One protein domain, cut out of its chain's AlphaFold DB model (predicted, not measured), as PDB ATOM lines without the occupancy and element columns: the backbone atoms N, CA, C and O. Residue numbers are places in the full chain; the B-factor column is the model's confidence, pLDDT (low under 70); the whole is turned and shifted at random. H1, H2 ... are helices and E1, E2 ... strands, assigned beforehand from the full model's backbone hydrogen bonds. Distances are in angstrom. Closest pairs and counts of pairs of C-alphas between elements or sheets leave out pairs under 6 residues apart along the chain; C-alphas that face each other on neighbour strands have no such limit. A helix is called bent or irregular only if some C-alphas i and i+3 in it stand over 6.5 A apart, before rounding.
ATOM      1  N   GLY A  53     -56.050  91.029 -13.894       89.31
ATOM      2  CA  GLY A  53     -54.626  90.946 -13.548       89.31
ATOM      3  C   GLY A  53     -53.973  92.318 -13.413       89.31
ATOM      4  O   GLY A  53     -53.366  92.606 -12.382       89.31
ATOM      5  N   ILE A  54     -54.193  93.198 -14.396       90.81
ATOM      6  CA  ILE A  54     -53.637  94.558 -14.399       90.81
ATOM      7  C   ILE A  54     -54.110  95.348 -13.167       90.81
ATOM      8  O   ILE A  54     -53.295  95.918 -12.443       90.81
ATOM      9  N   SER A  55     -55.414  95.348 -12.862       94.00
ATOM     10  CA  SER A  55     -55.940  96.009 -11.656       94.00
ATOM     11  C   SER A  55     -55.391  95.411 -10.358       94.00
ATOM     12  O   SER A  55     -55.061  96.153  -9.435       94.00
ATOM     13  N   TYR A  56     -55.234  94.085 -10.300       95.12
ATOM     14  CA  TYR A  56     -54.744  93.385  -9.114       95.12
ATOM     15  C   TYR A  56     -53.273  93.697  -8.811       95.12
ATOM     16  O   TYR A  56     -52.908  93.917  -7.650       95.12
ATOM     17  N   ILE A  57     -52.420  93.742  -9.839       94.94
ATOM     18  CA  ILE A  57     -51.014  94.150  -9.703       94.94
ATOM     19  C   ILE A  57     -50.942  95.581  -9.165       94.94
ATOM     20  O   ILE A  57     -50.186  95.846  -8.235       94.94
ATOM     21  N   HIS A  58     -51.825  96.452  -9.648       96.19
ATOM     22  CA  HIS A  58     -51.934  97.838  -9.208       96.19
ATOM     23  C   HIS A  58     -52.736  98.052  -7.913       96.19
ATOM     24  O   HIS A  58     -52.988  99.191  -7.522       96.19
ATOM     25  N   GLY A  59     -53.123  96.980  -7.219       97.75
ATOM     26  CA  GLY A  59     -53.626  97.084  -5.855       97.75
ATOM     27  C   GLY A  59     -55.117  97.381  -5.717       97.75
ATOM     28  O   GLY A  59     -55.538  97.836  -4.653       97.75
ATOM     29  N   HIS A  60     -55.939  97.113  -6.735       98.19
ATOM     30  CA  HIS A  60     -57.392  97.265  -6.620       98.19
ATOM     31  C   HIS A  60     -58.185  96.151  -7.306       98.19
ATOM     32  O   HIS A  60     -57.692  95.422  -8.168       98.19
ATOM     33  N   LYS A  61     -59.445  96.014  -6.892       97.56
ATOM     34  CA  LYS A  61     -60.434  95.108  -7.465       97.56
ATOM     35  C   LYS A  61     -61.518  95.924  -8.176       97.56
ATOM     36  O   LYS A  61     -62.267  96.641  -7.500       97.56
ATOM     37  N   PRO A  62     -61.656  95.801  -9.506       96.19
ATOM     38  CA  PRO A  62     -62.669  96.528 -10.251       96.19
ATOM     39  C   PRO A  62     -64.069  96.012  -9.904       96.19
ATOM     40  O   PRO A  62     -64.303  94.804  -9.841       96.19
ATOM     41  N   PHE A  63     -65.007  96.933  -9.704       96.69
ATOM     42  CA  PHE A  63     -66.447  96.655  -9.686       96.69
ATOM     43  C   PHE A  63     -67.142  97.165 -10.956       96.69
ATOM     44  O   PHE A  63     -68.267  96.762 -11.247       96.69
ATOM     45  N   ARG A  64     -66.466  98.018 -11.735       95.62
ATOM     46  CA  ARG A  64     -66.868  98.421 -13.081       95.62
ATOM     47  C   ARG A  64     -65.693  98.294 -14.039       95.62
ATOM     48  O   ARG A  64     -64.578  98.702 -13.720       95.62
ATOM     49  N   VAL A  65     -65.994  97.789 -15.228       94.94
ATOM     50  CA  VAL A  65     -65.087  97.684 -16.368       94.94
ATOM     51  C   VAL A  65     -65.824  98.198 -17.603       94.94
ATOM     52  O   VAL A  65     -66.971  97.815 -17.829       94.94
ATOM     53  N   ASP A  66     -65.189  99.058 -18.390       94.19
ATOM     54  CA  ASP A  66     -65.671  99.472 -19.709       94.19
ATOM     55  C   ASP A  66     -64.498  99.453 -20.689       94.19
ATOM     56  O   ASP A  66     -63.573 100.241 -20.546       94.19
ATOM     57  N   ILE A  67     -64.527  98.547 -21.668       92.06
ATOM     58  CA  ILE A  67     -63.460  98.385 -22.674       92.06
ATOM     59  C   ILE A  67     -63.577  99.370 -23.846       92.06
ATOM     60  O   ILE A  67     -62.767  99.353 -24.771       92.06
ATOM     61  N   ARG A  68     -64.621 100.206 -23.845       94.00
ATOM     62  CA  ARG A  68     -64.902 101.176 -24.903       94.00
ATOM     63  C   ARG A  68     -65.442 102.485 -24.342       94.00
ATOM     64  O   ARG A  68     -66.435 103.028 -24.839       94.00
ATOM     65  N   TYR A  69     -64.819 102.986 -23.280       96.06
ATOM     66  CA  TYR A  69     -65.315 104.151 -22.569       96.06
ATOM     67  C   TYR A  69     -65.403 105.372 -23.494       96.06
ATOM     68  O   TYR A  69     -64.503 105.659 -24.284       96.06
ATOM     69  N   GLY A  70     -66.536 106.076 -23.443       95.19
ATOM     70  CA  GLY A  70     -66.830 107.160 -24.390       95.19
ATOM     71  C   GLY A  70     -67.182 106.688 -25.810       95.19
ATOM     72  O   GLY A  70     -67.293 107.515 -26.706       95.19
ATOM     73  N   GLY A  71     -67.386 105.385 -26.024       94.81
ATOM     74  CA  GLY A  71     -67.643 104.793 -27.340       94.81
ATOM     75  C   GLY A  71     -66.380 104.541 -28.168       94.81
ATOM     76  O   GLY A  71     -66.502 104.190 -29.339       94.81
ATOM     77  N   ILE A  72     -65.190 104.709 -27.582       93.94
ATOM     78  CA  ILE A  72     -63.893 104.562 -28.256       93.94
ATOM     79  C   ILE A  72     -63.361 103.144 -28.001       93.94
ATOM     80  O   ILE A  72     -63.042 102.843 -26.852       93.94
ATOM     81  N   PRO A  73     -63.259 102.265 -29.014       89.44
ATOM     82  CA  PRO A  73     -62.714 100.917 -28.838       89.44
ATOM     83  C   PRO A  73     -61.309 100.933 -28.226       89.44
ATOM     84  O   PRO A  73     -60.476 101.746 -28.620       89.44
ATOM     85  N   GLY A  74     -61.061 100.058 -27.250       87.19
ATOM     86  CA  GLY A  74     -59.786  99.975 -26.536       87.19
ATOM     87  C   GLY A  74     -59.594 101.044 -25.458       87.19
ATOM     88  O   GLY A  74     -58.648 100.940 -24.681       87.19
ATOM     89  N   ASN A  75     -60.483 102.043 -25.346       93.38
ATOM     90  CA  ASN A  75     -60.436 103.037 -24.273       93.38
ATOM     91  C   ASN A  75     -60.925 102.445 -22.951       93.38
ATOM     92  O   ASN A  75     -62.057 102.679 -22.524       93.38
ATOM     93  N   ILE A  76     -60.071 101.624 -22.344       91.94
ATOM     94  CA  ILE A  76     -60.420 100.842 -21.167       91.94
ATOM     95  C   ILE A  76     -60.423 101.730 -19.926       91.94
ATOM     96  O   ILE A  76     -59.489 102.487 -19.653       91.94
ATOM     97  N   LEU A  77     -61.484 101.579 -19.145       94.38
ATOM     98  CA  LEU A  77     -61.665 102.191 -17.845       94.38
ATOM     99  C   LEU A  77     -62.036 101.117 -16.830       94.38
ATOM    100  O   LEU A  77     -62.969 100.338 -17.040       94.38
ATOM    101  N   TYR A  78     -61.357 101.142 -15.690       96.94
ATOM    102  CA  TYR A  78     -61.786 100.428 -14.498       96.94
ATOM    103  C   TYR A  78     -62.165 101.406 -13.395       96.94
ATOM    104  O   TYR A  78     -61.477 102.404 -13.177       96.94
ATOM    105  N   VAL A  79     -63.202 101.059 -12.639       98.25
ATOM    106  CA  VAL A  79     -63.459 101.654 -11.323       98.25
ATOM    107  C   VAL A  79     -63.458 100.534 -10.301       98.25
ATOM    108  O   VAL A  79     -64.166  99.536 -10.469       98.25
ATOM    109  N   GLY A  80     -62.620 100.666  -9.277       98.12
ATOM    110  CA  GLY A  80     -62.364  99.595  -8.325       98.12
ATOM    111  C   GLY A  80     -62.093 100.078  -6.915       98.12
ATOM    112  O   GLY A  80     -61.755 101.237  -6.693       98.12
ATOM    113  N   LYS A  81     -62.250  99.166  -5.955       98.69
ATOM    114  CA  LYS A  81     -61.855  99.380  -4.560       98.69
ATOM    115  C   LYS A  81     -60.448  98.859  -4.337       98.69
ATOM    116  O   LYS A  81     -60.106  97.809  -4.882       98.69
ATOM    117  N   THR A  82     -59.645  99.569  -3.555       98.62
ATOM    118  CA  THR A  82     -58.321  99.079  -3.165       98.62
ATOM    119  C   THR A  82     -58.415  97.721  -2.475       98.62
ATOM    120  O   THR A  82     -59.428  97.376  -1.862       98.62
ATOM    121  N   LEU A  83     -57.365  96.916  -2.629       98.56
ATOM    122  CA  LEU A  83     -57.213  95.683  -1.861       98.56
ATOM    123  C   LEU A  83     -57.034  96.016  -0.372       98.56
ATOM    124  O   LEU A  83     -56.631  97.124  -0.011       98.56
ATOM    125  N   ASP A  84     -57.313  95.052   0.504       97.94
ATOM    126  CA  ASP A  84     -57.278  95.275   1.952       97.94
ATOM    127  C   ASP A  84     -55.899  95.723   2.451       97.94
ATOM    128  O   ASP A  84     -55.824  96.473   3.419       97.94
ATOM    129  N   GLU A  85     -54.822  95.318   1.786       97.81
ATOM    130  CA  GLU A  85     -53.457  95.722   2.111       97.81
ATOM    131  C   GLU A  85     -53.026  97.071   1.508       97.81
ATOM    132  O   GLU A  85     -51.978  97.583   1.884       97.81
ATOM    133  N   VAL A  86     -53.806  97.660   0.595       98.56
ATOM    134  CA  VAL A  86     -53.457  98.908  -0.107       98.56
ATOM    135  C   VAL A  86     -54.245 100.067   0.491       98.56
ATOM    136  O   VAL A  86     -55.458 100.173   0.295       98.56
ATOM    137  N   LYS A  87     -53.567 100.936   1.246       98.62
ATOM    138  CA  LYS A  87     -54.191 102.060   1.965       98.62
ATOM    139  C   LYS A  87     -53.744 103.421   1.464       98.62
ATOM    140  O   LYS A  87     -54.489 104.387   1.621       98.62
ATOM    141  N   THR A  88     -52.564 103.496   0.867       98.88
ATOM    142  CA  THR A  88     -51.926 104.743   0.456       98.88
ATOM    143  C   THR A  88     -51.390 104.667  -0.973       98.88
ATOM    144  O   THR A  88     -51.253 103.583  -1.546       98.88
ATOM    145  N   LEU A  89     -51.059 105.820  -1.562       98.81
ATOM    146  CA  LEU A  89     -50.363 105.859  -2.852       98.81
ATOM    147  C   LEU A  89     -48.985 105.175  -2.778       98.81
ATOM    148  O   LEU A  89     -48.551 104.577  -3.762       98.81
ATOM    149  N   GLY A  90     -48.319 105.231  -1.621       98.62
ATOM    150  CA  GLY A  90     -47.073 104.515  -1.362       98.62
ATOM    151  C   GLY A  90     -47.213 103.005  -1.467       98.62
ATOM    152  O   GLY A  90     -46.424 102.376  -2.166       98.62
ATOM    153  N   ASP A  91     -48.272 102.437  -0.884       98.75
ATOM    154  CA  ASP A  91     -48.525 100.992  -0.956       98.75
ATOM    155  C   ASP A  91     -48.674 100.510  -2.408       98.75
ATOM    156  O   ASP A  91     -48.239  99.410  -2.752       98.75
ATOM    157  N   ILE A  92     -49.265 101.339  -3.281       98.50
ATOM    158  CA  ILE A  92     -49.360 101.041  -4.717       98.50
ATOM    159  C   ILE A  92     -47.958 100.992  -5.333       98.50
ATOM    160  O   ILE A  92     -47.628 100.010  -5.995       98.50
ATOM    161  N   LEU A  93     -47.119 102.009  -5.108       97.88
ATOM    162  CA  LEU A  93     -45.755 102.044  -5.651       97.88
ATOM    163  C   LEU A  93     -44.900 100.868  -5.162       97.88
ATOM    164  O   LEU A  93     -44.246 100.210  -5.972       97.88
ATOM    165  N   ASP A  94     -44.942 100.567  -3.866       98.00
ATOM    166  CA  ASP A  94     -44.186  99.464  -3.268       98.00
ATOM    167  C   ASP A  94     -44.624  98.114  -3.835       98.00
ATOM    168  O   ASP A  94     -43.794  97.259  -4.169       98.00
ATOM    169  N   ARG A  95     -45.936  97.932  -4.016       97.19
ATOM    170  CA  ARG A  95     -46.491  96.741  -4.655       97.19
ATOM    171  C   ARG A  95     -45.989  96.590  -6.088       97.19
ATOM    172  O   ARG A  95     -45.552  95.497  -6.442       97.19
ATOM    173  N   LEU A  96     -46.024  97.652  -6.897       96.12
ATOM    174  CA  LEU A  96     -45.534  97.612  -8.280       96.12
ATOM    175  C   LEU A  96     -44.045  97.271  -8.332       96.12
ATOM    176  O   LEU A  96     -43.655  96.358  -9.059       96.12
ATOM    177  N   ASN A  97     -43.233  97.925  -7.499       95.88
ATOM    178  CA  ASN A  97     -41.796  97.670  -7.426       95.88
ATOM    179  C   ASN A  97     -41.483  96.209  -7.088       95.88
ATOM    180  O   ASN A  97     -40.600  95.609  -7.701       95.88
ATOM    181  N   LYS A  98     -42.235  95.624  -6.149       95.88
ATOM    182  CA  LYS A  98     -42.084  94.220  -5.759       95.88
ATOM    183  C   LYS A  98     -42.548  93.255  -6.849       95.88
ATOM    184  O   LYS A  98     -41.852  92.287  -7.131       95.88
ATOM    185  N   MET A  99     -43.720  93.491  -7.441       94.44
ATOM    186  CA  MET A  99     -44.291  92.596  -8.455       94.44
ATOM    187  C   MET A  99     -43.457  92.578  -9.742       94.44
ATOM    188  O   MET A  99     -43.365  91.536 -10.383       94.44
ATOM    189  N   MET A 100     -42.853  93.711 -10.110       93.50
ATOM    190  CA  MET A 100     -42.038  93.854 -11.324       93.50
ATOM    191  C   MET A 100     -40.551  93.540 -11.110       93.50
ATOM    192  O   MET A 100     -39.775  93.650 -12.054       93.50
ATOM    193  N   ASP A 101     -40.146  93.173  -9.887       94.12
ATOM    194  CA  ASP A 101     -38.744  92.950  -9.504       94.12
ATOM    195  C   ASP A 101     -37.835  94.125  -9.918       94.12
ATOM    196  O   ASP A 101     -36.789  93.976 -10.559       94.12
ATOM    197  N   MET A 102     -38.266  95.344  -9.571       94.56
ATOM    198  CA  MET A 102     -37.561  96.560  -9.981       94.56
ATOM    199  C   MET A 102     -36.140  96.627  -9.420       94.56
ATOM    200  O   MET A 102     -35.280  97.261 -10.027       94.56
ATOM    201  N   GLU A 103     -35.860  95.957  -8.299       95.06
ATOM    202  CA  GLU A 103     -34.501  95.833  -7.772       95.06
ATOM    203  C   GLU A 103     -33.581  95.143  -8.786       95.06
ATOM    204  O   GLU A 103     -32.527  95.682  -9.134       95.06
ATOM    205  N   LYS A 104     -33.998  93.993  -9.324       94.31
ATOM    206  CA  LYS A 104     -33.230  93.268 -10.336       94.31
ATOM    207  C   LYS A 104     -33.087  94.064 -11.631       94.31
ATOM    208  O   LYS A 104     -32.005  94.076 -12.219       94.31
ATOM    209  N   GLU A 105     -34.131  94.771 -12.058       94.31
ATOM    210  CA  GLU A 105     -34.061  95.650 -13.233       94.31
ATOM    211  C   GLU A 105     -33.012  96.760 -13.060       94.31
ATOM    212  O   GLU A 105     -32.213  97.011 -13.965       94.31
ATOM    213  N   GLN A 106     -32.948  97.377 -11.874       95.12
ATOM    214  CA  GLN A 106     -31.923  98.372 -11.550       95.12
ATOM    215  C   GLN A 106     -30.520  97.765 -11.490       95.12
ATOM    216  O   GLN A 106     -29.567  98.382 -11.969       95.12
ATOM    217  N   GLN A 107     -30.377  96.556 -10.937       96.19
ATOM    218  CA  GLN A 107     -29.095  95.849 -10.905       96.19
ATOM    219  C   GLN A 107     -28.576  95.575 -12.322       96.19
ATOM    220  O   GLN A 107     -27.414  95.871 -12.608       96.19
ATOM    221  N   ILE A 108     -29.432  95.085 -13.226       94.12
ATOM    222  CA  ILE A 108     -29.075  94.848 -14.634       94.12
ATOM    223  C   ILE A 108     -28.641  96.156 -15.300       94.12
ATOM    224  O   ILE A 108     -27.563  96.207 -15.892       94.12
ATOM    225  N   MET A 109     -29.414  97.235 -15.142       95.06
ATOM    226  CA  MET A 109     -29.041  98.540 -15.692       95.06
ATOM    227  C   MET A 109     -27.701  99.037 -15.116       95.06
ATOM    228  O   MET A 109     -26.886  99.619 -15.831       95.06
ATOM    229  N   GLY A 110     -27.428  98.786 -13.834       96.00
ATOM    230  CA  GLY A 110     -26.141  99.090 -13.203       96.00
ATOM    231  C   GLY A 110     -24.971  98.339 -13.845       96.00
ATOM    232  O   GLY A 110     -23.940  98.949 -14.141       96.00
ATOM    233  N   VAL A 111     -25.146  97.042 -14.117       95.94
ATOM    234  CA  VAL A 111     -24.148  96.214 -14.813       95.94
ATOM    235  C   VAL A 111     -23.902  96.726 -16.232       95.94
ATOM    236  O   VAL A 111     -22.747  96.889 -16.617       95.94
ATOM    237  N   GLU A 112     -24.954  97.040 -16.993       94.50
ATOM    238  CA  GLU A 112     -24.820  97.567 -18.359       94.50
ATOM    239  C   GLU A 112     -24.101  98.927 -18.375       94.50
ATOM    240  O   GLU A 112     -23.142  99.110 -19.128       94.50
ATOM    241  N   ARG A 113     -24.481  99.866 -17.492       95.88
ATOM    242  CA  ARG A 113     -23.801 101.170 -17.358       95.88
ATOM    243  C   ARG A 113     -22.313 101.013 -17.066       95.88
ATOM    244  O   ARG A 113     -21.503 101.723 -17.660       95.88
ATOM    245  N   ALA A 114     -21.956 100.100 -16.162       96.25
ATOM    246  CA  ALA A 114     -20.566  99.835 -15.808       96.25
ATOM    247  C   ALA A 114     -19.801  99.180 -16.967       96.25
ATOM    248  O   ALA A 114     -18.699  99.617 -17.294       96.25
ATOM    249  N   HIS A 115     -20.398  98.181 -17.623       94.44
ATOM    250  CA  HIS A 115     -19.780  97.465 -18.738       94.44
ATOM    251  C   HIS A 115     -19.489  98.385 -19.929       94.44
ATOM    252  O   HIS A 115     -18.396  98.350 -20.489       94.44
ATOM    253  N   PHE A 116     -20.442  99.251 -20.280       92.00
ATOM    254  CA  PHE A 116     -20.293 100.214 -21.371       92.00
ATOM    255  C   PHE A 116     -19.632 101.533 -20.947       92.00
ATOM    256  O   PHE A 116     -19.474 102.423 -21.780       92.00
ATOM    257  N   ASN A 117     -19.257 101.680 -19.670       94.25
ATOM    258  CA  ASN A 117     -18.738 102.922 -19.088       94.25
ATOM    259  C   ASN A 117     -19.605 104.155 -19.440       94.25
ATOM    260  O   ASN A 117     -19.097 105.217 -19.799       94.25
ATOM    261  N   CYS A 118     -20.930 103.999 -19.375       94.94
ATOM    262  CA  CYS A 118     -21.902 105.008 -19.784       94.94
ATOM    263  C   CYS A 118     -22.950 105.213 -18.686       94.94
ATOM    264  O   CYS A 118     -23.981 104.544 -18.656       94.94
ATOM    265  N   ALA A 119     -22.698 106.159 -17.778       93.94
ATOM    266  CA  ALA A 119     -23.617 106.471 -16.678       93.94
ATOM    267  C   ALA A 119     -24.966 107.045 -17.159       93.94
ATOM    268  O   ALA A 119     -25.992 106.828 -16.517       93.94
ATOM    269  N   ASP A 120     -24.967 107.726 -18.308       95.31
ATOM    270  CA  ASP A 120     -26.151 108.356 -18.905       95.31
ATOM    271  C   ASP A 120     -27.073 107.360 -19.633       95.31
ATOM    272  O   ASP A 120     -28.148 107.751 -20.097       95.31
ATOM    273  N   MET A 121     -26.683 106.080 -19.741       95.44
ATOM    274  CA  MET A 121     -27.516 105.039 -20.342       95.44
ATOM    275  C   MET A 121     -28.803 104.843 -19.536       95.44
ATOM    276  O   MET A 121     -28.789 104.781 -18.304       95.44
ATOM    277  N   LYS A 122     -29.931 104.721 -20.236       94.75
ATOM    278  CA  LYS A 122     -31.250 104.492 -19.631       94.75
ATOM    279  C   LYS A 122     -31.986 103.406 -20.389       94.75
ATOM    280  O   LYS A 122     -32.014 103.472 -21.613       94.75
ATOM    281  N   ASP A 123     -32.628 102.483 -19.687       93.50
ATOM    282  CA  ASP A 123     -33.524 101.506 -20.299       93.50
ATOM    283  C   ASP A 123     -34.999 101.866 -20.076       93.50
ATOM    284  O   ASP A 123     -35.361 102.590 -19.147       93.50
ATOM    285  N   SER A 124     -35.855 101.364 -20.962       90.19
ATOM    286  CA  SER A 124     -37.297 101.634 -20.946       90.19
ATOM    287  C   SER A 124     -38.044 101.173 -19.680       90.19
ATOM    288  O   SER A 124     -39.057 101.785 -19.333       90.19
ATOM    289  N   ALA A 125     -37.556 100.152 -18.966       90.00
ATOM    290  CA  ALA A 125     -38.170  99.642 -17.742       90.00
ATOM    291  C   ALA A 125     -37.788 100.497 -16.524       90.00
ATOM    292  O   ALA A 125     -38.660 100.922 -15.767       90.00
ATOM    293  N   THR A 126     -36.503 100.822 -16.350       91.50
ATOM    294  CA  THR A 126     -36.024 101.568 -15.170       91.50
ATOM    295  C   THR A 126     -36.205 103.080 -15.272       91.50
ATOM    296  O   THR A 126     -36.340 103.751 -14.244       91.50
ATOM    297  N   ALA A 127     -36.224 103.635 -16.490       90.38
ATOM    298  CA  ALA A 127     -36.362 105.075 -16.705       90.38
ATOM    299  C   ALA A 127     -37.762 105.607 -16.372       90.38
ATOM    300  O   ALA A 127     -37.916 106.804 -16.132       90.38
ATOM    301  N   LEU A 128     -38.771 104.735 -16.385       85.56
ATOM    302  CA  LEU A 128     -40.186 105.079 -16.298       85.56
ATOM    303  C   LEU A 128     -40.878 104.289 -15.169       85.56
ATOM    304  O   LEU A 128     -41.821 103.540 -15.427       85.56
ATOM    305  N   GLN A 129     -40.439 104.502 -13.925       88.19
ATOM    306  CA  GLN A 129     -40.990 103.902 -12.693       88.19
ATOM    307  C   GLN A 129     -42.210 104.630 -12.143       88.19
ATOM    308  O   GLN A 129     -42.350 105.837 -12.350       88.19
ATOM    309  N   GLY A 130     -43.084 103.911 -11.436       93.50
ATOM    310  CA  GLY A 130     -44.293 104.482 -10.841       93.50
ATOM    311  C   GLY A 130     -44.032 105.821 -10.134       93.50
ATOM    312  O   GLY A 130     -43.016 105.997  -9.467       93.50
ATOM    313  N   GLU A 131     -44.918 106.790 -10.340       96.12
ATOM    314  CA  GLU A 131     -44.707 108.177  -9.914       96.12
ATOM    315  C   GLU A 131     -46.019 108.806  -9.450       96.12
ATOM    316  O   GLU A 131     -47.020 108.775 -10.165       96.12
ATOM    317  N   ILE A 132     -46.007 109.426  -8.272       98.25
ATOM    318  CA  ILE A 132     -47.132 110.224  -7.776       98.25
ATOM    319  C   ILE A 132     -47.027 111.628  -8.375       98.25
ATOM    320  O   ILE A 132     -46.058 112.347  -8.131       98.25
ATOM    321  N   LEU A 133     -48.031 112.025  -9.158       98.12
ATOM    322  CA  LEU A 133     -48.105 113.350  -9.779       98.12
ATOM    323  C   LEU A 133     -48.922 114.339  -8.942       98.12
ATOM    324  O   LEU A 133     -48.558 115.517  -8.889       98.12
ATOM    325  N   LEU A 134     -49.985 113.855  -8.288       98.56
ATOM    326  CA  LEU A 134     -50.812 114.594  -7.328       98.56
ATOM    327  C   LEU A 134     -51.033 113.741  -6.075       98.56
ATOM    328  O   LEU A 134     -51.388 112.565  -6.188       98.56
ATOM    329  N   GLY A 135     -50.837 114.350  -4.907       98.25
ATOM    330  CA  GLY A 135     -50.815 113.675  -3.610       98.25
ATOM    331  C   GLY A 135     -49.393 113.451  -3.084       98.25
ATOM    332  O   GLY A 135     -48.417 114.028  -3.566       98.25
ATOM    333  N   SER A 136     -49.288 112.612  -2.062       98.44
ATOM    334  CA  SER A 136     -48.054 112.206  -1.386       98.44
ATOM    335  C   SER A 136     -48.067 110.702  -1.124       98.44
ATOM    336  O   SER A 136     -49.107 110.058  -1.237       98.44
ATOM    337  N   ILE A 137     -46.923 110.140  -0.729       98.50
ATOM    338  CA  ILE A 137     -46.812 108.715  -0.390       98.50
ATOM    339  C   ILE A 137     -47.843 108.277   0.666       98.50
ATOM    340  O   ILE A 137     -48.400 107.194   0.546       98.50
ATOM    341  N   ASP A 138     -48.173 109.158   1.615       98.62
ATOM    342  CA  ASP A 138     -49.127 108.905   2.703       98.62
ATOM    343  C   ASP A 138     -50.586 109.227   2.337       98.62
ATOM    344  O   ASP A 138     -51.484 109.091   3.170       98.62
ATOM    345  N   SER A 139     -50.850 109.710   1.116       98.69
ATOM    346  CA  SER A 139     -52.210 110.069   0.704       98.69
ATOM    347  C   SER A 139     -53.096 108.823   0.667       98.69
ATOM    348  O   SER A 139     -52.711 107.839   0.027       98.69
ATOM    349  N   PRO A 140     -54.264 108.839   1.337       98.56
ATOM    350  CA  PRO A 140     -55.141 107.680   1.408       98.56
ATOM    351  C   PRO A 140     -55.777 107.385   0.049       98.56
ATOM    352  O   PRO A 140     -56.092 108.301  -0.711       98.56
ATOM    353  N   VAL A 141     -56.009 106.101  -0.223       98.56
ATOM    354  CA  VAL A 141     -56.645 105.619  -1.455       98.56
ATOM    355  C   VAL A 141     -57.721 104.597  -1.120       98.56
ATOM    356  O   VAL A 141     -57.485 103.673  -0.338       98.56
ATOM    357  N   ASN A 142     -58.901 104.731  -1.729       98.38
ATOM    358  CA  ASN A 142     -60.009 103.796  -1.522       98.38
ATOM    359  C   ASN A 142     -60.696 103.402  -2.833       98.38
ATOM    360  O   ASN A 142     -60.866 102.211  -3.096       98.38
ATOM    361  N   THR A 143     -61.084 104.367  -3.666       98.81
ATOM    362  CA  THR A 143     -61.692 104.114  -4.975       98.81
ATOM    363  C   THR A 143     -60.808 104.633  -6.095       98.81
ATOM    364  O   THR A 143     -60.607 105.840  -6.253       98.81
ATOM    365  N   VAL A 144     -60.330 103.701  -6.911       98.81
ATOM    366  CA  VAL A 144     -59.395 103.961  -8.000       98.81
ATOM    367  C   VAL A 144     -60.143 104.006  -9.324       98.81
ATOM    368  O   VAL A 144     -60.833 103.054  -9.694       98.81
ATOM    369  N   LEU A 145     -59.951 105.098 -10.059       98.69
ATOM    370  CA  LEU A 145     -60.194 105.182 -11.491       98.69
ATOM    371  C   LEU A 145     -58.908 104.794 -12.219       98.69
ATOM    372  O   LEU A 145     -57.952 105.563 -12.239       98.69
ATOM    373  N   HIS A 146     -58.877 103.605 -12.811       97.81
ATOM    374  CA  HIS A 146     -57.701 103.095 -13.509       97.81
ATOM    375  C   HIS A 146     -57.903 103.181 -15.021       97.81
ATOM    376  O   HIS A 146     -58.880 102.654 -15.554       97.81
ATOM    377  N   ILE A 147     -56.988 103.885 -15.684       96.62
ATOM    378  CA  ILE A 147     -57.066 104.277 -17.092       96.62
ATOM    379  C   ILE A 147     -55.743 104.033 -17.822       96.62
ATOM    380  O   ILE A 147     -54.674 103.976 -17.210       96.62
ATOM    381  N   PHE A 148     -55.823 104.004 -19.151       94.19
ATOM    382  CA  PHE A 148     -54.681 103.854 -20.048       94.19
ATOM    383  C   PHE A 148     -54.607 105.057 -20.996       94.19
ATOM    384  O   PHE A 148     -55.293 105.095 -22.008       94.19
ATOM    385  N   PRO A 149     -53.814 106.097 -20.704       93.38
ATOM    386  CA  PRO A 149     -53.913 107.370 -21.427       93.38
ATOM    387  C   PRO A 149     -53.739 107.281 -22.953       93.38
ATOM    388  O   PRO A 149     -54.372 108.039 -23.688       93.38
ATOM    389  N   HIS A 150     -52.912 106.350 -23.442       91.44
ATOM    390  CA  HIS A 150     -52.649 106.178 -24.877       91.44
ATOM    391  C   HIS A 150     -53.876 105.727 -25.681       91.44
ATOM    392  O   HIS A 150     -53.897 105.908 -26.894       91.44
ATOM    393  N   THR A 151     -54.910 105.195 -25.026       90.31
ATOM    394  CA  THR A 151     -56.141 104.718 -25.675       90.31
ATOM    395  C   THR A 151     -57.129 105.847 -25.987       90.31
ATOM    396  O   THR A 151     -58.257 105.593 -26.402       90.31
ATOM    397  N   GLY A 152     -56.736 107.106 -25.766       92.44
ATOM    398  CA  GLY A 152     -57.578 108.277 -26.010       92.44
ATOM    399  C   GLY A 152     -58.383 108.742 -24.793       92.44
ATOM    400  O   GLY A 152     -59.363 109.475 -24.947       92.44
ATOM    401  N   PHE A 153     -57.992 108.361 -23.572       96.88
ATOM    402  CA  PHE A 153     -58.618 108.889 -22.359       96.88
ATOM    403  C   PHE A 153     -58.277 110.382 -22.171       96.88
ATOM    404  O   PHE A 153     -57.114 110.777 -22.224       96.88
ATOM    405  N   THR A 154     -59.283 111.231 -21.937       97.12
ATOM    406  CA  THR A 154     -59.135 112.701 -21.915       97.12
ATOM    407  C   THR A 154     -59.625 113.307 -20.599       97.12
ATOM    408  O   THR A 154     -60.243 112.639 -19.769       97.12
ATOM    409  N   ALA A 155     -59.393 114.608 -20.410       97.94
ATOM    410  CA  ALA A 155     -59.939 115.357 -19.277       97.94
ATOM    411  C   ALA A 155     -61.485 115.359 -19.244       97.94
ATOM    412  O   ALA A 155     -62.080 115.335 -18.170       97.94
ATOM    413  N   GLU A 156     -62.149 115.343 -20.403       98.19
ATOM    414  CA  GLU A 156     -63.616 115.250 -20.486       98.19
ATOM    415  C   GLU A 156     -64.113 113.874 -20.031       98.19
ATOM    416  O   GLU A 156     -65.080 113.769 -19.274       98.19
ATOM    417  N   HIS A 157     -63.395 112.818 -20.422       98.50
ATOM    418  CA  HIS A 157     -63.640 111.461 -19.944       98.50
ATOM    419  C   HIS A 157     -63.485 111.355 -18.422       98.50
ATOM    420  O   HIS A 157     -64.317 110.710 -17.780       98.50
ATOM    421  N   LEU A 158     -62.485 112.032 -17.842       98.62
ATOM    422  CA  LEU A 158     -62.278 112.098 -16.393       98.62
ATOM    423  C   LEU A 158     -63.463 112.756 -15.671       98.62
ATOM    424  O   LEU A 158     -63.989 112.176 -14.724       98.62
ATOM    425  N   ILE A 159     -63.919 113.924 -16.141       98.62
ATOM    426  CA  ILE A 159     -65.091 114.614 -15.572       98.62
ATOM    427  C   ILE A 159     -66.308 113.691 -15.600       98.62
ATOM    428  O   ILE A 159     -66.995 113.520 -14.595       98.62
ATOM    429  N   LYS A 160     -66.559 113.058 -16.749       98.50
ATOM    430  CA  LYS A 160     -67.670 112.121 -16.905       98.50
ATOM    431  C   LYS A 160     -67.552 110.943 -15.931       98.50
ATOM    432  O   LYS A 160     -68.530 110.622 -15.267       98.50
ATOM    433  N   ALA A 161     -66.363 110.354 -15.790       98.50
ATOM    434  CA  ALA A 161     -66.148 109.202 -14.914       98.50
ATOM    435  C   ALA A 161     -66.376 109.568 -13.442       98.50
ATOM    436  O   ALA A 161     -67.030 108.821 -12.720       98.50
ATOM    437  N   LYS A 162     -65.900 110.746 -13.022       98.62
ATOM    438  CA  LYS A 162     -66.109 111.286 -11.675       98.62
ATOM    439  C   LYS A 162     -67.576 111.632 -11.399       98.62
ATOM    440  O   LYS A 162     -68.040 111.430 -10.286       98.62
ATOM    441  N   ASN A 163     -68.322 112.108 -12.397       98.50
ATOM    442  CA  ASN A 163     -69.766 112.326 -12.263       98.50
ATOM    443  C   ASN A 163     -70.542 111.007 -12.144       98.50
ATOM    444  O   ASN A 163     -71.532 110.939 -11.420       98.50
ATOM    445  N   GLU A 164     -70.109 109.967 -12.858       98.44
ATOM    446  CA  GLU A 164     -70.709 108.630 -12.794       98.44
ATOM    447  C   GLU A 164     -70.369 107.893 -11.489       98.44
ATOM    448  O   GLU A 164     -71.194 107.117 -11.013       98.44
ATOM    449  N   HIS A 165     -69.190 108.156 -10.909       98.56
ATOM    450  CA  HIS A 165     -68.727 107.605  -9.627       98.56
ATOM    451  C   HIS A 165     -68.099 108.705  -8.758       98.56
ATOM    452  O   HIS A 165     -66.870 108.879  -8.746       98.56
ATOM    453  N   PRO A 166     -68.922 109.474  -8.023       98.38
ATOM    454  CA  PRO A 166     -68.450 110.557  -7.162       98.38
ATOM    455  C   PRO A 166     -67.469 110.107  -6.075       98.38
ATOM    456  O   PRO A 166     -66.705 110.922  -5.565       98.38
ATOM    457  N   GLU A 167     -67.454 108.821  -5.730       98.44
ATOM    458  CA  GLU A 167     -66.581 108.222  -4.723       98.44
ATOM    459  C   GLU A 167     -65.131 107.987  -5.177       98.44
ATOM    460  O   GLU A 167     -64.316 107.586  -4.346       98.44
ATOM    461  N   ILE A 168     -64.804 108.182  -6.465       98.81
ATOM    462  CA  ILE A 168     -63.422 108.096  -6.975       98.81
ATOM    463  C   ILE A 168     -62.549 109.098  -6.219       98.81
ATOM    464  O   ILE A 168     -62.845 110.287  -6.243       98.81
ATOM    465  N   ASP A 169     -61.459 108.655  -5.604       98.81
ATOM    466  CA  ASP A 169     -60.496 109.544  -4.930       98.81
ATOM    467  C   ASP A 169     -59.137 109.588  -5.637       98.81
ATOM    468  O   ASP A 169     -58.389 110.550  -5.480       98.81
ATOM    469  N   THR A 170     -58.834 108.581  -6.460       98.88
ATOM    470  CA  THR A 170     -57.524 108.441  -7.094       98.88
ATOM    471  C   THR A 170     -57.656 108.078  -8.562       98.88
ATOM    472  O   THR A 170     -58.352 107.128  -8.919       98.88
ATOM    473  N   VAL A 171     -56.935 108.800  -9.417       98.75
ATOM    474  CA  VAL A 171     -56.685 108.405 -10.804       98.75
ATOM    475  C   VAL A 171     -55.364 107.649 -10.871       98.75
ATOM    476  O   VAL A 171     -54.319 108.156 -10.466       98.75
ATOM    477  N   LEU A 172     -55.408 106.442 -11.420       98.50
ATOM    478  CA  LEU A 172     -54.249 105.613 -11.701       98.50
ATOM    479  C   LEU A 172     -54.087 105.480 -13.221       98.50
ATOM    480  O   LEU A 172     -54.928 104.882 -13.888       98.50
ATOM    481  N   ALA A 173     -53.008 106.034 -13.766       97.12
ATOM    482  CA  ALA A 173     -52.677 105.976 -15.187       97.12
ATOM    483  C   ALA A 173     -51.520 105.002 -15.434       97.12
ATOM    484  O   ALA A 173     -50.442 105.168 -14.868       97.12
ATOM    485  N   THR A 174     -51.714 103.982 -16.267       94.31
ATOM    486  CA  THR A 174     -50.723 102.902 -16.439       94.31
ATOM    487  C   THR A 174     -50.523 102.557 -17.904       94.31
ATOM    488  O   THR A 174     -51.222 103.088 -18.776       94.31
ATOM    489  N   ILE A 175     -49.519 101.716 -18.179       89.00
ATOM    490  CA  ILE A 175     -48.964 101.364 -19.494       89.00
ATOM    491  C   ILE A 175     -48.329 102.581 -20.182       89.00
ATOM    492  O   ILE A 175     -47.159 102.574 -20.557       89.00
ATOM    493  N   SER A 176     -49.042 103.695 -20.290       87.56
ATOM    494  CA  SER A 176     -48.514 104.956 -20.795       87.56
ATOM    495  C   SER A 176     -48.589 106.059 -19.760       87.56
ATOM    496  O   SER A 176     -49.586 106.240 -19.066       87.56
ATOM    497  N   ARG A 177     -47.512 106.839 -19.697       84.69
ATOM    498  CA  ARG A 177     -47.409 107.977 -18.791       84.69
ATOM    499  C   ARG A 177     -48.097 109.207 -19.342       84.69
ATOM    500  O   ARG A 177     -48.139 109.438 -20.549       84.69
ATOM    501  N   VAL A 178     -48.496 110.062 -18.414       92.56
ATOM    502  CA  VAL A 178     -48.781 111.469 -18.678       92.56
ATOM    503  C   VAL A 178     -47.718 112.339 -18.026       92.56
ATOM    504  O   VAL A 178     -47.113 111.966 -17.023       92.56
ATOM    505  N   LYS A 179     -47.479 113.517 -18.601       93.56
ATOM    506  CA  LYS A 179     -46.634 114.531 -17.968       93.56
ATOM    507  C   LYS A 179     -47.412 115.256 -16.873       93.56
ATOM    508  O   LYS A 179     -48.630 115.425 -16.985       93.56
ATOM    509  N   LYS A 180     -46.697 115.752 -15.861       94.44
ATOM    510  CA  LYS A 180     -47.271 116.521 -14.747       94.44
ATOM    511  C   LYS A 180     -48.057 117.757 -15.203       94.44
ATOM    512  O   LYS A 180     -49.058 118.107 -14.598       94.44
ATOM    513  N   ASP A 181     -47.638 118.394 -16.290       95.38
ATOM    514  CA  ASP A 181     -48.279 119.582 -16.863       95.38
ATOM    515  C   ASP A 181     -49.405 119.271 -17.871       95.38
ATOM    516  O   ASP A 181     -49.968 120.192 -18.477       95.38
ATOM    517  N   SER A 182     -49.756 117.991 -18.047       97.12
ATOM    518  CA  SER A 182     -50.801 117.561 -18.976       97.12
ATOM    519  C   SER A 182     -52.194 118.047 -18.567       97.12
ATOM    520  O   SER A 182     -52.499 118.251 -17.391       97.12
ATOM    521  N   ALA A 183     -53.082 118.180 -19.555       97.50
ATOM    522  CA  ALA A 183     -54.475 118.559 -19.322       97.50
ATOM    523  C   ALA A 183     -55.218 117.569 -18.407       97.50
ATOM    524  O   ALA A 183     -56.103 117.973 -17.657       97.50
ATOM    525  N   LEU A 184     -54.847 116.287 -18.450       97.88
ATOM    526  CA  LEU A 184     -55.463 115.252 -17.627       97.88
ATOM    527  C   LEU A 184     -55.100 115.413 -16.143       97.88
ATOM    528  O   LEU A 184     -55.988 115.355 -15.298       97.88
ATOM    529  N   VAL A 185     -53.824 115.680 -15.839       98.50
ATOM    530  CA  VAL A 185     -53.358 115.913 -14.461       98.50
ATOM    531  C   VAL A 185     -53.954 117.204 -13.906       98.50
ATOM    532  O   VAL A 185     -54.523 117.184 -12.823       98.50
ATOM    533  N   LYS A 186     -53.937 118.298 -14.678       98.56
ATOM    534  CA  LYS A 186     -54.593 119.558 -14.278       98.56
ATOM    535  C   LYS A 186     -56.070 119.355 -13.950       98.56
ATOM    536  O   LYS A 186     -56.564 119.864 -12.954       98.56
ATOM    537  N   LYS A 187     -56.781 118.566 -14.763       98.75
ATOM    538  CA  LYS A 187     -58.190 118.276 -14.499       98.75
ATOM    539  C   LYS A 187     -58.391 117.432 -13.240       98.75
ATOM    540  O   LYS A 187     -59.366 117.651 -12.535       98.75
ATOM    541  N   ALA A 188     -57.504 116.481 -12.958       98.69
ATOM    542  CA  ALA A 188     -57.562 115.711 -11.719       98.69
ATOM    543  C   ALA A 188     -57.329 116.594 -10.483       98.69
ATOM    544  O   ALA A 188     -58.049 116.442  -9.501       98.69
ATOM    545  N   GLU A 189     -56.406 117.555 -10.567       98.69
ATOM    546  CA  GLU A 189     -56.161 118.550  -9.513       98.69
ATOM    547  C   GLU A 189     -57.405 119.409  -9.248       98.69
ATOM    548  O   GLU A 189     -57.830 119.538  -8.105       98.69
ATOM    549  N   GLU A 190     -58.052 119.923 -10.301       98.56
ATOM    550  CA  GLU A 190     -59.308 120.685 -10.190       98.56
ATOM    551  C   GLU A 190     -60.467 119.877  -9.580       98.56
ATOM    552  O   GLU A 190     -61.392 120.455  -9.012       98.56
ATOM    553  N   LEU A 191     -60.440 118.550  -9.724       98.56
ATOM    554  CA  LEU A 191     -61.426 117.626  -9.160       98.56
ATOM    555  C   LEU A 191     -61.024 117.096  -7.773       98.56
ATOM    556  O   LEU A 191     -61.698 116.199  -7.262       98.56
ATOM    557  N   GLU A 192     -59.941 117.626  -7.191       98.50
ATOM    558  CA  GLU A 192     -59.390 117.230  -5.889       98.50
ATOM    559  C   GLU A 192     -59.059 115.726  -5.805       98.50
ATOM    560  O   GLU A 192     -59.255 115.077  -4.779       98.50
ATOM    561  N   LEU A 193     -58.569 115.154  -6.910       98.75
ATOM    562  CA  LEU A 193     -58.180 113.749  -7.006       98.75
ATOM    563  C   LEU A 193     -56.672 113.577  -6.818       98.75
ATOM    564  O   LEU A 193     -55.867 114.357  -7.336       98.75
ATOM    565  N   ASN A 194     -56.280 112.471  -6.187       98.81
ATOM    566  CA  ASN A 194     -54.915 111.976  -6.309       98.81
ATOM    567  C   ASN A 194     -54.648 111.520  -7.752       98.81
ATOM    568  O   ASN A 194     -55.559 111.085  -8.462       98.81
ATOM    569  N   PHE A 195     -53.385 111.561  -8.174       98.75
ATOM    570  CA  PHE A 195     -52.980 111.095  -9.497       98.75
ATOM    571  C   PHE A 195     -51.642 110.377  -9.424       98.75
ATOM    572  O   PHE A 195     -50.628 110.966  -9.045       98.75
ATOM    573  N   ILE A 196     -51.629 109.122  -9.854       98.38
ATOM    574  CA  ILE A 196     -50.452 108.262  -9.850       98.38
ATOM    575  C   ILE A 196     -50.268 107.610 -11.222       98.38
ATOM    576  O   ILE A 196     -51.209 107.104 -11.830       98.38
ATOM    577  N   CYS A 197     -49.033 107.629 -11.712       97.38
ATOM    578  CA  CYS A 197     -48.587 106.822 -12.836       97.38
ATOM    579  C   CYS A 197     -48.100 105.466 -12.311       97.38
ATOM    580  O   CYS A 197     -47.235 105.439 -11.437       97.38
ATOM    581  N   GLY A 198     -48.621 104.358 -12.838       95.38
ATOM    582  CA  GLY A 198     -48.162 103.003 -12.508       95.38
ATOM    583  C   GLY A 198     -47.093 102.482 -13.472       95.38
ATOM    584  O   GLY A 198     -46.227 103.238 -13.928       95.38
ATOM    585  N   ASN A 199     -47.155 101.182 -13.771       93.69
ATOM    586  CA  ASN A 199     -46.201 100.520 -14.661       93.69
ATOM    587  C   ASN A 199     -46.239 101.087 -16.085       93.69
ATOM    588  O   ASN A 199     -47.262 101.595 -16.549       93.69
ATOM    589  N   SER A 200     -45.098 101.014 -16.773       90.69
ATOM    590  CA  SER A 200     -44.966 101.419 -18.171       90.69
ATOM    591  C   SER A 200     -45.211 100.249 -19.125       90.69
ATOM    592  O   SER A 200     -45.193  99.084 -18.738       90.69
ATOM    593  N   HIS A 201     -45.353 100.575 -20.406       88.81
ATOM    594  CA  HIS A 201     -45.523  99.645 -21.521       88.81
ATOM    595  C   HIS A 201     -44.440  98.564 -21.553       88.81
ATOM    596  O   HIS A 201     -44.712  97.407 -21.853       88.81
ATOM    597  N   ALA A 202     -43.210  98.922 -21.174       89.38
ATOM    598  CA  ALA A 202     -42.071  98.008 -21.145       89.38
ATOM    599  C   ALA A 202     -42.233  96.856 -20.133       89.38
ATOM    600  O   ALA A 202     -41.514  95.860 -20.210       89.38
ATOM    601  N   LEU A 203     -43.160  96.992 -19.181       91.19
ATOM    602  CA  LEU A 203     -43.423  96.014 -18.130       91.19
ATOM    603  C   LEU A 203     -44.680  95.171 -18.396       91.19
ATOM    604  O   LEU A 203     -44.914  94.208 -17.670       91.19
ATOM    605  N   GLU A 204     -45.435  95.433 -19.472       88.88
ATOM    606  CA  GLU A 204     -46.623  94.637 -19.827       88.88
ATOM    607  C   GLU A 204     -46.302  93.155 -20.077       88.88
ATOM    608  O   GLU A 204     -47.168  92.292 -19.932       88.88
ATOM    609  N   ILE A 205     -45.050  92.818 -20.402       89.81
ATOM    610  CA  ILE A 205     -44.613  91.420 -20.503       89.81
ATOM    611  C   ILE A 205     -44.779  90.668 -19.174       89.81
ATOM    612  O   ILE A 205     -45.054  89.472 -19.180       89.81
TER     613      ILE A 205
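AT A GLANCE: This is residues 53 to 205 of the 263 residues of the protein "NGG1p interacting factor NIF3" of Thermoanaerobacterales bacterium (UniProt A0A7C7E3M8). A strongly twisted six-stranded sheet is the core, with H2 over one face and H4 and H5 side by side over part of the other. H3 reaches away from this body as a long arm, and residues 116 to 130 fold back from its end to the sheet. The printed part has 153 residues, with six named helices and six named strands in the order H1 E1 E2 H2 H3 E3 E4 H4 E5 H5 E6 H6, class mixed. The mixed sheet runs E1 E2 E4 E5 E6 E3. The whole is compact, with a radius of gyration of the C-alphas of 16.0 A, yet elongated, spanning 52 by 31 by 27 A.

IN THESE COORDINATES: H1 is residues 53 to 57, beginning at C-alpha 53 (-54.626, 90.946, -13.548). E1, residues 60 to 66, and E2, residues 77 to 82, follow. H2, residues 89 to 99, is 15.6 A long, and H3, residues 102 to 115, is 19.8 A long, ending at C-alpha 115 (-19.780, 97.465, -18.738). Then come E3, residues 131 to 134, E4, residues 143 to 147, H4, residues 155 to 164, E5, residues 170 to 175, and H5, residues 183 to 190. E6, residues 194 to 200, is 18.7 A long. H6, residues 201 to 205, ends at C-alpha 205 (-44.613, 91.420, -20.503).

HOW THE PARTS SIT: E1 and E2 form an antiparallel hairpin, with N 63 and O 79 2.8 A apart. E2 and E4 are antiparallel, N 78 to O 146 2.9 A. E4 and E5 are parallel, N 145 to O 170 2.8 A, as are E5 and E6, N 173 to O 196 2.9 A. E6 and the edge strand E3 are antiparallel, N 133 to O 195 2.8 A. E4, H4, E5 and E5, H5, E6 are strand-helix-strand units, two parallel neighbour strands with a helix between, each with a right-handed crossover. H2 is over E5 and E6 at a height over the sheet of 7.7 A; the closest C-alphas of H2 and E6, Leu 96 and Asn 199, are 7.0 A apart. H5 is on the opposite face, over E6, at a height of 9.1 A. H4, on the same face as H5, touches it at Ala 155 and Leu 184, closest C-alphas 4.8 A apart, at a steep tilt of 43 degrees. H1 is on the sheet, over none of its strands, and only just touches H2, with 3 pairs of C-alphas within 8 A, the closest Ile 57 and Leu 96 at 6.6 A. H3 is not on the sheet. H6 only grazes it with residues 201 to 204, and is irregular: C-alphas 202 and 205 are 7.1 A apart. In H1 to H5 every O i to N i+4 pair is within hydrogen-bond range; in H6 0 of 1 is, beside 1 of 2 O i to N i+3 pairs.

THE WHOLE: The two C-alphas farthest apart, those of Asn 117 and Glu 164, are 52.7 A apart. The printed part has no cut, and the link from H3 to E3, 15 residues, is long. The mean pLDDT of the printed part is 95.7, and no printed residue is under 70.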